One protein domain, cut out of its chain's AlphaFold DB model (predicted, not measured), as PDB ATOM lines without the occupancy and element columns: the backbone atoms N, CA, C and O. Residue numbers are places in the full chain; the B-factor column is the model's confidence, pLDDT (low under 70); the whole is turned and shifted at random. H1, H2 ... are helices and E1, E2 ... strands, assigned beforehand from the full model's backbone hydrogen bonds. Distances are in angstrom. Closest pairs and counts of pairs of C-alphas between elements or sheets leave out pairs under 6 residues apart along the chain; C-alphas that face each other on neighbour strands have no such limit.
ATOM      1  N   LEU A   2     -28.622  34.459  51.091       94.62
ATOM      2  CA  LEU A   2     -27.373  34.027  51.760       94.62
ATOM      3  C   LEU A   2     -27.519  33.872  53.288       94.62
ATOM      4  O   LEU A   2     -27.086  32.863  53.843       94.62
ATOM      5  N   ASP A   3     -28.189  34.820  53.951       96.00
ATOM      6  CA  ASP A   3     -28.515  34.723  55.383       96.00
ATOM      7  C   ASP A   3     -29.417  33.530  55.700       96.00
ATOM      8  O   ASP A   3     -29.139  32.742  56.602       96.00
ATOM      9  N   GLU A   4     -30.472  33.349  54.906       97.12
ATOM     10  CA  GLU A   4     -31.433  32.257  55.078       97.12
ATOM     11  C   GLU A   4     -30.770  30.889  54.897       97.12
ATOM     12  O   GLU A   4     -31.089  29.950  55.625       97.12
ATOM     13  N   LEU A   5     -29.815  30.775  53.968       97.00
ATOM     14  CA  LEU A   5     -29.027  29.564  53.768       97.00
ATOM     15  C   LEU A   5     -28.184  29.255  55.011       97.00
ATOM     16  O   LEU A   5     -28.216  28.126  55.502       97.00
ATOM     17  N   MET A   6     -27.484  30.256  55.557       97.56
ATOM     18  CA  MET A   6     -26.709  30.096  56.793       97.56
ATOM     19  C   MET A   6     -27.587  29.657  57.957       97.56
ATOM     20  O   MET A   6     -27.241  28.718  58.674       97.56
ATOM     21  N   ASP A   7     -28.718  30.320  58.162       98.06
ATOM     22  CA  ASP A   7     -29.607  30.024  59.280       98.06
ATOM     23  C   ASP A   7     -30.278  28.658  59.131       98.06
ATOM     24  O   ASP A   7     -30.371  27.903  60.105       98.06
ATOM     25  N   CYS A   8     -30.664  28.287  57.909       98.12
ATOM     26  CA  CYS A   8     -31.168  26.957  57.591       98.12
ATOM     27  C   CYS A   8     -30.128  25.884  57.932       98.12
ATOM     28  O   CYS A   8     -30.413  24.985  58.725       98.12
ATOM     29  N   PHE A   9     -28.896  26.005  57.432       98.12
ATOM     30  CA  PHE A   9     -27.858  25.004  57.681       98.12
ATOM     31  C   PHE A   9     -27.392  24.965  59.138       98.12
ATOM     32  O   PHE A   9     -27.153  23.878  59.655       98.12
ATOM     33  N   LYS A  10     -27.358  26.091  59.864       97.56
ATOM     34  CA  LYS A  10     -27.102  26.091  61.319       97.56
ATOM     35  C   LYS A  10     -28.156  25.299  62.092       97.56
ATOM     36  O   LYS A  10     -27.819  24.617  63.061       97.56
ATOM     37  N   ARG A  11     -29.429  25.394  61.692       98.19
ATOM     38  CA  ARG A  11     -30.526  24.614  62.289       98.19
ATOM     39  C   ARG A  11     -30.409  23.143  61.916       98.19
ATOM     40  O   ARG A  11     -30.409  22.297  62.807       98.19
ATOM     41  N   LEU A  12     -30.248  22.855  60.624       98.12
ATOM     42  CA  LEU A  12     -30.102  21.495  60.118       98.12
ATOM     43  C   LEU A  12     -28.905  20.798  60.754       98.12
ATOM     44  O   LEU A  12     -29.059  19.664  61.171       98.12
ATOM     45  N   HIS A  13     -27.764  21.463  60.917       97.75
ATOM     46  CA  HIS A  13     -26.569  20.927  61.570       97.75
ATOM     47  C   HIS A  13     -26.847  20.421  62.996       97.75
ATOM     48  O   HIS A  13     -26.370  19.355  63.372       97.75
ATOM     49  N   LYS A  14     -27.648  21.150  63.783       97.62
ATOM     50  CA  LYS A  14     -27.879  20.862  65.212       97.62
ATOM     51  C   LYS A  14     -28.964  19.820  65.490       97.62
ATOM     52  O   LYS A  14     -29.044  19.331  66.610       97.62
ATOM     53  N   ASP A  15     -29.815  19.504  64.518       98.19
ATOM     54  CA  ASP A  15     -30.975  18.631  64.734       98.19
ATOM     55  C   ASP A  15     -30.573  17.142  64.844       98.19
ATOM     56  O   ASP A  15     -30.165  16.557  63.846       98.19
ATOM     57  N   PRO A  16     -30.707  16.450  65.984       97.75
ATOM     58  CA  PRO A  16     -30.262  15.056  66.096       97.75
ATOM     59  C   PRO A  16     -31.054  14.059  65.222       97.75
ATOM     60  O   PRO A  16     -30.612  12.924  65.040       97.75
ATOM     61  N   HIS A  17     -32.209  14.444  64.671       98.31
ATOM     62  CA  HIS A  17     -33.060  13.565  63.866       98.31
ATOM     63  C   HIS A  17     -32.721  13.579  62.369       98.31
ATOM     64  O   HIS A  17     -33.017  12.610  61.667       98.31
ATOM     65  N   ILE A  18     -32.069  14.632  61.868       98.25
ATOM     66  CA  ILE A  18     -31.652  14.725  60.460       98.25
ATOM     67  C   ILE A  18     -30.303  14.025  60.277       98.25
ATOM     68  O   ILE A  18     -29.334  14.384  60.948       98.25
ATOM     69  N   ARG A  19     -30.225  13.080  59.333       98.31
ATOM     70  CA  ARG A  19     -29.001  12.304  59.038       98.31
ATOM     71  C   ARG A  19     -28.332  12.636  57.707       98.31
ATOM     72  O   ARG A  19     -27.162  12.329  57.549       98.31
ATOM     73  N   ALA A  20     -29.064  13.235  56.777       98.44
ATOM     74  CA  ALA A  20     -28.567  13.698  55.486       98.44
ATOM     75  C   ALA A  20     -29.464  14.841  54.992       98.44
ATOM     76  O   ALA A  20     -30.604  14.973  55.448       98.44
ATOM     77  N   ILE A  21     -28.951  15.662  54.081       98.69
ATOM     78  CA  ILE A  21     -29.627  16.834  53.523       98.69
ATOM     79  C   ILE A  21     -29.601  16.713  52.000       98.69
ATOM     80  O   ILE A  21     -28.547  16.483  51.416       98.69
ATOM     81  N   ILE A  22     -30.755  16.891  51.356       98.44
ATOM     82  CA  ILE A  22     -30.852  16.989  49.896       98.44
ATOM     83  C   ILE A  22     -31.074  18.454  49.537       98.44
ATOM     84  O   ILE A  22     -32.039  19.065  49.998       98.44
ATOM     85  N   LEU A  23     -30.196  19.004  48.702       98.25
ATOM     86  CA  LEU A  23     -30.281  20.366  48.195       98.25
ATOM     87  C   LEU A  23     -30.685  20.336  46.719       98.25
ATOM     88  O   LEU A  23     -29.932  19.864  45.874       98.25
ATOM     89  N   SER A  24     -31.870  20.854  46.403       98.06
ATOM     90  CA  SER A  24     -32.388  20.933  45.031       98.06
ATOM     91  C   SER A  24     -32.910  22.336  44.724       98.06
ATOM     92  O   SER A  24     -33.312  23.069  45.629       98.06
ATOM     93  N   GLY A  25     -32.889  22.711  43.445       97.31
ATOM     94  CA  GLY A  25     -33.495  23.950  42.958       97.31
ATOM     95  C   GLY A  25     -34.940  23.723  42.515       97.31
ATOM     96  O   GLY A  25     -35.284  22.655  42.011       97.31
ATOM     97  N   ASN A  26     -35.796  24.734  42.660       97.50
ATOM     98  CA  ASN A  26     -37.170  24.687  42.155       97.50
ATOM     99  C   ASN A  26     -37.289  25.383  40.786       97.50
ATOM    100  O   ASN A  26     -36.658  26.409  40.545       97.50
ATOM    101  N   GLY A  27     -38.164  24.881  39.911       97.06
ATOM    102  CA  GLY A  27     -38.458  25.491  38.609       97.06
ATOM    103  C   GLY A  27     -37.665  24.890  37.445       97.06
ATOM    104  O   GLY A  27     -37.363  23.701  37.434       97.06
ATOM    105  N   LYS A  28     -37.371  25.695  36.415       97.88
ATOM    106  CA  LYS A  28     -36.796  25.208  35.138       97.88
ATOM    107  C   LYS A  28     -35.298  24.883  35.192       97.88
ATOM    108  O   LYS A  28     -34.784  24.254  34.268       97.88
ATOM    109  N   MET A  29     -34.600  25.347  36.222       98.06
ATOM    110  CA  MET A  29     -33.167  25.135  36.411       98.06
ATOM    111  C   MET A  29     -32.796  25.177  37.885       98.06
ATOM    112  O   MET A  29     -33.584  25.658  38.697       98.06
ATOM    113  N   PHE A  30     -31.605  24.682  38.217       98.31
ATOM    114  CA  PHE A  30     -31.111  24.652  39.586       98.31
ATOM    115  C   PHE A  30     -30.851  26.061  40.140       98.31
ATOM    116  O   PHE A  30     -31.422  26.429  41.163       98.31
ATOM    117  N   SER A  31     -30.008  26.856  39.468       97.94
ATOM    118  CA  SER A  31     -29.688  28.224  39.899       97.94
ATOM    119  C   SER A  31     -29.125  29.079  38.766       97.94
ATOM    120  O   SER A  31     -28.214  28.658  38.049       97.94
ATOM    121  N   GLY A  32     -29.649  30.304  38.638       97.56
ATOM    122  CA  GLY A  32     -29.133  31.345  37.736       97.56
ATOM    123  C   GLY A  32     -27.890  32.066  38.261       97.56
ATOM    124  O   GLY A  32     -27.322  32.883  37.543       97.56
ATOM    125  N   GLY A  33     -27.459  31.755  39.484       96.00
ATOM    126  CA  GLY A  33     -26.346  32.419  40.148       96.00
ATOM    127  C   GLY A  33     -26.789  33.631  40.960       96.00
ATOM    128  O   GLY A  33     -27.885  33.656  41.518       96.00
ATOM    129  N   ILE A  34     -25.892  34.608  41.076       95.38
ATOM    130  CA  ILE A  34     -26.137  35.824  41.851       95.38
ATOM    131  C   ILE A  34     -27.184  36.705  41.163       95.38
ATOM    132  O   ILE A  34     -27.178  36.845  39.939       95.38
ATOM    133  N   ASP A  35     -28.056  37.328  41.952       95.75
ATOM    134  CA  ASP A  35     -28.919  38.386  41.439       95.75
ATOM    135  C   ASP A  35     -28.064  39.616  41.093       95.75
ATOM    136  O   ASP A  35     -27.355  40.172  41.940       95.75
ATOM    137  N   LEU A  36     -28.089  40.017  39.821       94.19
ATOM    138  CA  LEU A  36     -27.243  41.099  39.320       94.19
ATOM    139  C   LEU A  36     -27.670  42.476  39.840       94.19
ATOM    140  O   LEU A  36     -26.812  43.350  39.971       94.19
ATOM    141  N   PHE A  37     -28.951  42.681  40.157       93.75
ATOM    142  CA  PHE A  37     -29.431  43.945  40.713       93.75
ATOM    143  C   PHE A  37     -28.979  44.101  42.164       93.75
ATOM    144  O   PHE A  37     -28.440  45.149  42.527       93.75
ATOM    145  N   ASP A  38     -29.103  43.045  42.969       89.69
ATOM    146  CA  ASP A  38     -28.584  43.040  44.341       89.69
ATOM    147  C   ASP A  38     -27.065  43.233  44.356       89.69
ATOM    148  O   ASP A  38     -26.543  44.057  45.113       89.69
ATOM    149  N   PHE A  39     -26.342  42.539  43.471       90.62
ATOM    150  CA  PHE A  39     -24.893  42.697  43.356       90.62
ATOM    151  C   PHE A  39     -24.493  44.121  42.955       90.62
ATOM    152  O   PHE A  39     -23.553  44.681  43.521       90.62
ATOM    153  N   GLN A  40     -25.217  44.742  42.020       92.75
ATOM    154  CA  GLN A  40     -24.966  46.124  41.620       92.75
ATOM    155  C   GLN A  40     -25.192  47.103  42.783       92.75
ATOM    156  O   GLN A  40     -24.376  48.004  42.979       92.75
ATOM    157  N   ASN A  41     -26.246  46.916  43.580       91.00
ATOM    158  CA  ASN A  41     -26.520  47.743  44.762       91.00
ATOM    159  C   ASN A  41     -25.410  47.625  45.817       91.00
ATOM    160  O   ASN A  41     -24.978  48.618  46.403       91.00
ATOM    161  N   VAL A  42     -24.898  46.413  46.031       88.69
ATOM    162  CA  VAL A  42     -23.752  46.181  46.913       88.69
ATOM    163  C   VAL A  42     -22.498  46.858  46.354       88.69
ATOM    164  O   VAL A  42     -21.812  47.572  47.085       88.69
ATOM    165  N   ALA A  43     -22.224  46.717  45.057       88.38
ATOM    166  CA  ALA A  43     -21.058  47.318  44.415       88.38
ATOM    167  C   ALA A  43     -21.050  48.856  44.505       88.38
ATOM    168  O   ALA A  43     -20.001  49.459  44.750       88.38
ATOM    169  N   THR A  44     -22.208  49.507  44.358       89.44
ATOM    170  CA  THR A  44     -22.324  50.972  44.469       89.44
ATOM    171  C   THR A  44     -22.200  51.476  45.910       89.44
ATOM    172  O   THR A  44     -21.794  52.620  46.118       89.44
ATOM    173  N   SER A  45     -22.446  50.631  46.918       88.56
ATOM    174  CA  SER A  45     -22.267  50.982  48.339       88.56
ATOM    175  C   SER A  45     -20.803  51.248  48.737       88.56
ATOM    176  O   SER A  45     -20.517  51.881  49.759       88.56
ATOM    177  N   TYR A  46     -19.851  50.822  47.903       88.69
ATOM    178  CA  TYR A  46     -18.414  50.989  48.117       88.69
ATOM    179  C   TYR A  46     -17.865  52.358  47.675       88.69
ATOM    180  O   TYR A  46     -16.661  52.496  47.448       88.69
ATOM    181  N   ASN A  47     -18.722  53.375  47.546       82.38
ATOM    182  CA  ASN A  47     -18.378  54.679  46.983       82.38
ATOM    183  C   ASN A  47     -17.515  55.541  47.930       82.38
ATOM    184  O   ASN A  47     -18.008  56.409  48.649       82.38
ATOM    185  N   THR A  48     -16.210  55.276  47.959       86.69
ATOM    186  CA  THR A  48     -15.187  56.113  48.600       86.69
ATOM    187  C   THR A  48     -13.968  56.223  47.685       86.69
ATOM    188  O   THR A  48     -13.598  55.252  47.023       86.69
ATOM    189  N   GLU A  49     -13.343  57.402  47.652       88.50
ATOM    190  CA  GLU A  49     -12.108  57.637  46.890       88.50
ATOM    191  C   GLU A  49     -10.892  56.925  47.511       88.50
ATOM    192  O   GLU A  49      -9.917  56.632  46.820       88.50
ATOM    193  N   ASP A  50     -10.954  56.588  48.804       95.88
ATOM    194  CA  ASP A  50      -9.893  55.857  49.492       95.88
ATOM    195  C   ASP A  50      -9.938  54.360  49.151       95.88
ATOM    196  O   ASP A  50     -10.773  53.593  49.647       95.88
ATOM    197  N   ILE A  51      -8.975  53.933  48.333       94.81
ATOM    198  CA  ILE A  51      -8.825  52.552  47.867       94.81
ATOM    199  C   ILE A  51      -8.690  51.563  49.033       94.81
ATOM    200  O   ILE A  51      -9.263  50.474  48.964       94.81
ATOM    201  N   ALA A  52      -7.976  51.917  50.105       96.31
ATOM    202  CA  ALA A  52      -7.760  51.022  51.237       96.31
ATOM    203  C   ALA A  52      -9.059  50.805  52.022       96.31
ATOM    204  O   ALA A  52      -9.434  49.665  52.308       96.31
ATOM    205  N   ARG A  53      -9.807  51.880  52.303       94.00
ATOM    206  CA  ARG A  53     -11.123  51.780  52.962       94.00
ATOM    207  C   ARG A  53     -12.138  51.038  52.097       94.00
ATOM    208  O   ARG A  53     -12.917  50.243  52.619       94.00
ATOM    209  N   ARG A  54     -12.105  51.247  50.779       94.31
ATOM    210  CA  ARG A  54     -12.927  50.495  49.824       94.31
ATOM    211  C   ARG A  54     -12.618  48.999  49.867       94.31
ATOM    212  O   ARG A  54     -13.539  48.192  49.948       94.31
ATOM    213  N   ALA A  55     -11.338  48.630  49.858       95.19
ATOM    214  CA  ALA A  55     -10.904  47.237  49.905       95.19
ATOM    215  C   ALA A  55     -11.343  46.525  51.195       95.19
ATOM    216  O   ALA A  55     -11.762  45.371  51.132       95.19
ATOM    217  N   LEU A  56     -11.311  47.208  52.346       94.81
ATOM    218  CA  LEU A  56     -11.808  46.650  53.610       94.81
ATOM    219  C   LEU A  56     -13.306  46.319  53.543       94.81
ATOM    220  O   LEU A  56     -13.686  45.204  53.889       94.81
ATOM    221  N   LYS A  57     -14.136  47.226  53.007       94.38
ATOM    222  CA  LYS A  57     -15.577  46.975  52.824       94.38
ATOM    223  C   LYS A  57     -15.853  45.817  51.863       94.38
ATOM    224  O   LYS A  57     -16.677  44.957  52.155       94.38
ATOM    225  N   ILE A  58     -15.139  45.764  50.735       95.44
ATOM    226  CA  ILE A  58     -15.256  44.653  49.777       95.44
ATOM    227  C   ILE A  58     -14.900  43.332  50.462       95.44
ATOM    228  O   ILE A  58     -15.626  42.350  50.324       95.44
ATOM    229  N   ARG A  59     -13.809  43.307  51.236       96.25
ATOM    230  CA  ARG A  59     -13.387  42.113  51.973       96.25
ATOM    231  C   ARG A  59     -14.461  41.644  52.950       96.25
ATOM    232  O   ARG A  59     -14.703  40.442  53.013       96.25
ATOM    233  N   GLU A  60     -15.100  42.549  53.687       94.88
ATOM    234  CA  GLU A  60     -16.198  42.208  54.604       94.88
ATOM    235  C   GLU A  60     -17.359  41.540  53.859       94.88
ATOM    236  O   GLU A  60     -17.804  40.462  54.256       94.88
ATOM    237  N   THR A  61     -17.794  42.112  52.734       95.00
ATOM    238  CA  THR A  61     -18.876  41.533  51.925       95.00
ATOM    239  C   THR A  61     -18.499  40.181  51.324       95.00
ATOM    240  O   THR A  61     -19.279  39.238  51.413       95.00
ATOM    241  N   VAL A  62     -17.299  40.047  50.752       95.50
ATOM    242  CA  VAL A  62     -16.830  38.774  50.182       95.50
ATOM    243  C   VAL A  62     -16.738  37.699  51.264       95.50
ATOM    244  O   VAL A  62     -17.200  36.582  51.050       95.50
ATOM    245  N   THR A  63     -16.215  38.042  52.444       97.44
ATOM    246  CA  THR A  63     -16.129  37.110  53.580       97.44
ATOM    247  C   THR A  63     -17.519  36.647  54.009       97.44
ATOM    248  O   THR A  63     -17.733  35.459  54.237       97.44
ATOM    249  N   PHE A  64     -18.486  37.563  54.073       95.69
ATOM    250  CA  PHE A  64     -19.874  37.231  54.376       95.69
ATOM    251  C   PHE A  64     -20.491  36.290  53.326       95.69
ATOM    252  O   PHE A  64     -21.085  35.274  53.685       95.69
ATOM    253  N   MET A  65     -20.297  36.571  52.034       95.69
ATOM    254  CA  MET A  65     -20.779  35.701  50.957       95.69
ATOM    255  C   MET A  65     -20.166  34.298  51.052       95.69
ATOM    256  O   MET A  65     -20.891  33.308  51.004       95.69
ATOM    257  N   GLN A  66     -18.853  34.201  51.274       97.56
ATOM    258  CA  GLN A  66     -18.152  32.925  51.453       97.56
ATOM    259  C   GLN A  66     -18.645  32.153  52.680       97.56
ATOM    260  O   GLN A  66     -18.801  30.934  52.618       97.56
ATOM    261  N   GLN A  67     -18.946  32.847  53.782       97.56
ATOM    262  CA  GLN A  67     -19.442  32.218  55.006       97.56
ATOM    263  C   GLN A  67     -20.749  31.445  54.779       97.56
ATOM    264  O   GLN A  67     -20.979  30.422  55.434       97.56
ATOM    265  N   SER A  68     -21.583  31.885  53.834       96.00
ATOM    266  CA  SER A  68     -22.825  31.186  53.501       96.00
ATOM    267  C   SER A  68     -22.585  29.774  52.966       96.00
ATOM    268  O   SER A  68     -23.139  28.815  53.505       96.00
ATOM    269  N   PHE A  69     -21.667  29.615  52.011       97.62
ATOM    270  CA  PHE A  69     -21.308  28.313  51.449       97.62
ATOM    271  C   PHE A  69     -20.428  27.497  52.400       97.62
ATOM    272  O   PHE A  69     -20.614  26.289  52.527       97.62
ATOM    273  N   LEU A  70     -19.551  28.141  53.177       98.12
ATOM    274  CA  LEU A  70     -18.784  27.454  54.222       98.12
ATOM    275  C   LEU A  70     -19.681  26.847  55.305       98.12
ATOM    276  O   LEU A  70     -19.303  25.856  55.921       98.12
ATOM    277  N   THR A  71     -20.865  27.407  55.560       98.00
ATOM    278  CA  THR A  71     -21.816  26.809  56.511       98.00
ATOM    279  C   THR A  71     -22.385  25.487  55.979       98.00
ATOM    280  O   THR A  71     -22.644  24.580  56.771       98.00
ATOM    281  N   VAL A  72     -22.515  25.349  54.654       98.38
ATOM    282  CA  VAL A  72     -22.869  24.086  53.986       98.38
ATOM    283  C   VAL A  72     -21.714  23.091  54.105       98.38
ATOM    284  O   VAL A  72     -21.913  22.015  54.660       98.38
ATOM    285  N   ALA A  73     -20.502  23.492  53.706       98.25
ATOM    286  CA  ALA A  73     -19.314  22.631  53.731       98.25
ATOM    287  C   ALA A  73     -18.931  22.139  55.139       98.25
ATOM    288  O   ALA A  73     -18.416  21.040  55.303       98.25
ATOM    289  N   ASN A  74     -19.177  22.946  56.174       97.94
ATOM    290  CA  ASN A  74     -18.898  22.577  57.567       97.94
ATOM    291  C   ASN A  74     -20.070  21.844  58.248       97.94
ATOM    292  O   ASN A  74     -20.026  21.580  59.456       97.94
ATOM    293  N   CYS A  75     -21.151  21.545  57.526       98.06
ATOM    294  CA  CYS A  75     -22.244  20.757  58.073       98.06
ATOM    295  C   CYS A  75     -21.756  19.330  58.365       98.06
ATOM    296  O   CYS A  75     -21.174  18.676  57.513       98.06
ATOM    297  N   GLN A  76     -22.028  18.800  59.562       96.94
ATOM    298  CA  GLN A  76     -21.608  17.439  59.943       96.94
ATOM    299  C   GLN A  76     -22.468  16.333  59.310       96.94
ATOM    300  O   GLN A  76     -22.322  15.157  59.640       96.94
ATOM    301  N   LYS A  77     -23.415  16.710  58.453       98.31
ATOM    302  CA  LYS A  77     -24.391  15.813  57.843       98.31
ATOM    303  C   LYS A  77     -24.132  15.790  56.353       98.31
ATOM    304  O   LYS A  77     -24.063  16.884  55.799       98.31
ATOM    305  N   PRO A  78     -24.087  14.605  55.722       98.56
ATOM    306  CA  PRO A  78     -23.941  14.502  54.281       98.56
ATOM    307  C   PRO A  78     -24.949  15.393  53.549       98.56
ATOM    308  O   PRO A  78     -26.160  15.280  53.780       98.56
ATOM    309  N   VAL A  79     -24.449  16.274  52.690       98.81
ATOM    310  CA  VAL A  79     -25.220  17.175  51.837       98.81
ATOM    311  C   VAL A  79     -25.088  16.699  50.397       98.81
ATOM    312  O   VAL A  79     -23.992  16.644  49.852       98.81
ATOM    313  N   ILE A  80     -26.218  16.366  49.780       98.75
ATOM    314  CA  ILE A  80     -26.288  15.853  48.411       98.75
ATOM    315  C   ILE A  80     -26.955  16.911  47.542       98.75
ATOM    316  O   ILE A  80     -28.117  17.268  47.773       98.75
ATOM    317  N   SER A  81     -26.238  17.404  46.540       98.44
ATOM    318  CA  SER A  81     -26.783  18.318  45.547       98.44
ATOM    319  C   SER A  81     -27.520  17.544  44.451       98.44
ATOM    320  O   SER A  81     -27.021  16.583  43.874       98.44
ATOM    321  N   VAL A  82     -28.755  17.950  44.154       98.31
ATOM    322  CA  VAL A  82     -29.565  17.376  43.072       98.31
ATOM    323  C   VAL A  82     -29.856  18.482  42.074       98.31
ATOM    324  O   VAL A  82     -30.776  19.286  42.239       98.31
ATOM    325  N   MET A  83     -29.016  18.536  41.046       97.12
ATOM    326  CA  MET A  83     -29.086  19.547  40.000       97.12
ATOM    327  C   MET A  83     -29.907  19.078  38.805       97.12
ATOM    328  O   MET A  83     -29.827  17.929  38.372       97.12
ATOM    329  N   HIS A  84     -30.625  20.017  38.200       98.06
ATOM    330  CA  HIS A  84     -31.281  19.850  36.912       98.06
ATOM    331  C   HIS A  84     -31.060  21.091  36.050       98.06
ATOM    332  O   HIS A  84     -31.060  22.223  36.543       98.06
ATOM    333  N   SER A  85     -30.922  20.877  34.739       98.19
ATOM    334  CA  SER A  85     -30.672  21.957  33.778       98.19
ATOM    335  C   SER A  85     -29.454  22.798  34.209       98.19
ATOM    336  O   SER A  85     -28.413  22.234  34.543       98.19
ATOM    337  N   ALA A  86     -29.539  24.125  34.171       98.19
ATOM    338  CA  ALA A  86     -28.400  25.000  34.407       98.19
ATOM    339  C   ALA A  86     -28.117  25.279  35.901       98.19
ATOM    340  O   ALA A  86     -29.020  25.512  36.709       98.19
ATOM    341  N   CYS A  87     -26.824  25.321  36.225       98.19
ATOM    342  CA  CYS A  87     -26.257  25.773  37.491       98.19
ATOM    343  C   CYS A  87     -25.113  26.745  37.165       98.19
ATOM    344  O   CYS A  87     -24.123  26.344  36.555       98.19
ATOM    345  N   ILE A  88     -25.288  28.033  37.471       98.00
ATOM    346  CA  ILE A  88     -24.439  29.112  36.939       98.00
ATOM    347  C   ILE A  88     -23.822  29.927  38.079       98.00
ATOM    348  O   ILE A  88     -24.496  30.236  39.061       98.00
ATOM    349  N   GLY A  89     -22.550  30.319  37.932       96.94
ATOM    350  CA  GLY A  89     -21.864  31.245  38.845       96.94
ATOM    351  C   GLY A  89     -21.914  30.761  40.292       96.94
ATOM    352  O   GLY A  89     -21.536  29.627  40.548       96.94
ATOM    353  N   ALA A  90     -22.485  31.572  41.191       96.19
ATOM    354  CA  ALA A  90     -22.662  31.249  42.614       96.19
ATOM    355  C   ALA A  90     -23.389  29.915  42.892       96.19
ATOM    356  O   ALA A  90     -23.265  29.356  43.979       96.19
ATOM    357  N   GLY A  91     -24.156  29.386  41.929       97.25
ATOM    358  CA  GLY A  91     -24.699  28.030  42.026       97.25
ATOM    359  C   GLY A  91     -23.604  26.957  42.042       97.25
ATOM    360  O   GLY A  91     -23.730  25.980  42.773       97.25
ATOM    361  N   VAL A  92     -22.525  27.156  41.279       98.12
ATOM    362  CA  VAL A  92     -21.350  26.273  41.237       98.12
ATOM    363  C   VAL A  92     -20.596  26.331  42.564       98.12
ATOM    364  O   VAL A  92     -20.256  25.285  43.107       98.12
ATOM    365  N   ASP A  93     -20.402  27.527  43.130       97.75
ATOM    366  CA  ASP A  93     -19.825  27.691  44.470       97.75
ATOM    367  C   ASP A  93     -20.633  26.906  45.518       97.75
ATOM    368  O   ASP A  93     -20.060  26.160  46.313       97.75
ATOM    369  N   LEU A  94     -21.968  26.989  45.465       98.06
ATOM    370  CA  LEU A  94     -22.863  26.275  46.376       98.06
ATOM    371  C   LEU A  94     -22.740  24.747  46.269       98.06
ATOM    372  O   LEU A  94     -22.585  24.088  47.293       98.06
ATOM    373  N   ILE A  95     -22.806  24.173  45.064       98.19
ATOM    374  CA  ILE A  95     -22.693  22.710  44.884       98.19
ATOM    375  C   ILE A  95     -21.269  22.207  45.146       98.19
ATOM    376  O   ILE A  95     -21.080  21.071  45.554       98.19
ATOM    377  N   SER A  96     -20.245  23.042  44.955       98.25
ATOM    378  CA  SER A  96     -18.864  22.658  45.276       98.25
ATOM    379  C   SER A  96     -18.624  22.531  46.784       98.25
ATOM    380  O   SER A  96     -17.653  21.909  47.207       98.25
ATOM    381  N   ALA A  97     -19.517  23.114  47.588       98.38
ATOM    382  CA  ALA A  97     -19.530  23.005  49.037       98.38
ATOM    383  C   ALA A  97     -20.353  21.806  49.549       98.38
ATOM    384  O   ALA A  97     -20.453  21.637  50.763       98.38
ATOM    385  N   THR A  98     -20.964  21.003  48.667       98.62
ATOM    386  CA  THR A  98     -21.673  19.766  49.037       98.62
ATOM    387  C   THR A  98     -20.788  18.533  48.850       98.62
ATOM    388  O   THR A  98     -19.771  18.585  48.165       98.62
TER     389      THR A  98
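AT A GLANCE: This is residues 2 to 98 of the 100 residues of an uncharacterized protein of Dinothrombium tinctorium (UniProt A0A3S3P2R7). A long helix, H3, forms one side of a loose, elongated frame; H1 packs beside its last part, and a small sheet of two strands, E1 and E2, stands at that end. From the sheet a long link and H2 run back toward the other end of H3, leaving a gap there, while H4 lies inside the frame near E2. The 97 printed residues hold four named helices and two named strands in the order H1, E1, H2, H3, E2, H4; the sheet is parallel, in the order E1, E2, and the class is mostly helix. The whole is loose, with a radius of gyration of the C-alphas of 15.7 A and spans of 51 by 31 by 18 A.

HOW THE PARTS SIT: Start with H1, residues 2 to 14, and look for H3, residues 51 to 73: they touch, closest at the C-alphas of Met 6 and Ser 68, 5.2 A, and run the same way at a steep tilt of 38 degrees. H3 touches H1 with residues 65 to 72 alone, and it has a kink of 27 degrees near residue 67. Next find E1, residues 21 to 24, and its parallel neighbour E2, residues 79 to 82, at 25 degrees; N 23 and O 80 are 2.9 A apart and N 80 and O 21 are 2.8 A apart, within hydrogen-bond range. E1, H2, H3 and E2 make a strand-helix-strand unit, two parallel neighbour strands with helices between them, and its crossover is right-handed. H2, residues 36 to 44, touches no helix; it is only just apart from H3, at 8.3 A. H4, residues 90 to 96, only just touches H3, with 3 pairs of C-alphas within 8 A, made by residues 69 to 72 of H3 alone; the closest C-alphas are those of Phe 69 and Leu 94, 5.7 A. The closest C-alphas of E2 and H4 are those of Ser 81 and Ile 95, 6.0 A. In H2 and H4 every O i to N i+4 pair is within hydrogen-bond range; in H1 8 of 9 are, in H3 17 of 19.

IN THESE COORDINATES: Find C-alpha 2 at (-27.373, 34.027, 51.760); from there H1 runs 18.8 A to C-alpha 14. E1 and E2 are each 9.8 A long, H2 12.2 A. Find C-alpha 51 at (-8.825, 52.552, 47.867), where H3 begins its 32.2 A. H4, 9.8 A long, ends at C-alpha 96, (-18.864, 22.658, 45.276).

THE WHOLE: The C-alphas farthest apart are those of His 17 and Glu 49, 51.7 A. Residues 36 to 41 of H2 and residues 47 to 53, of which 51 to 53 belong to H3, stand free. The link from E1 to H2 is long, with 11 residues, and that from H3 to E2 is tight. The printed part has no cut, and no printed residue has a pLDDT under 70.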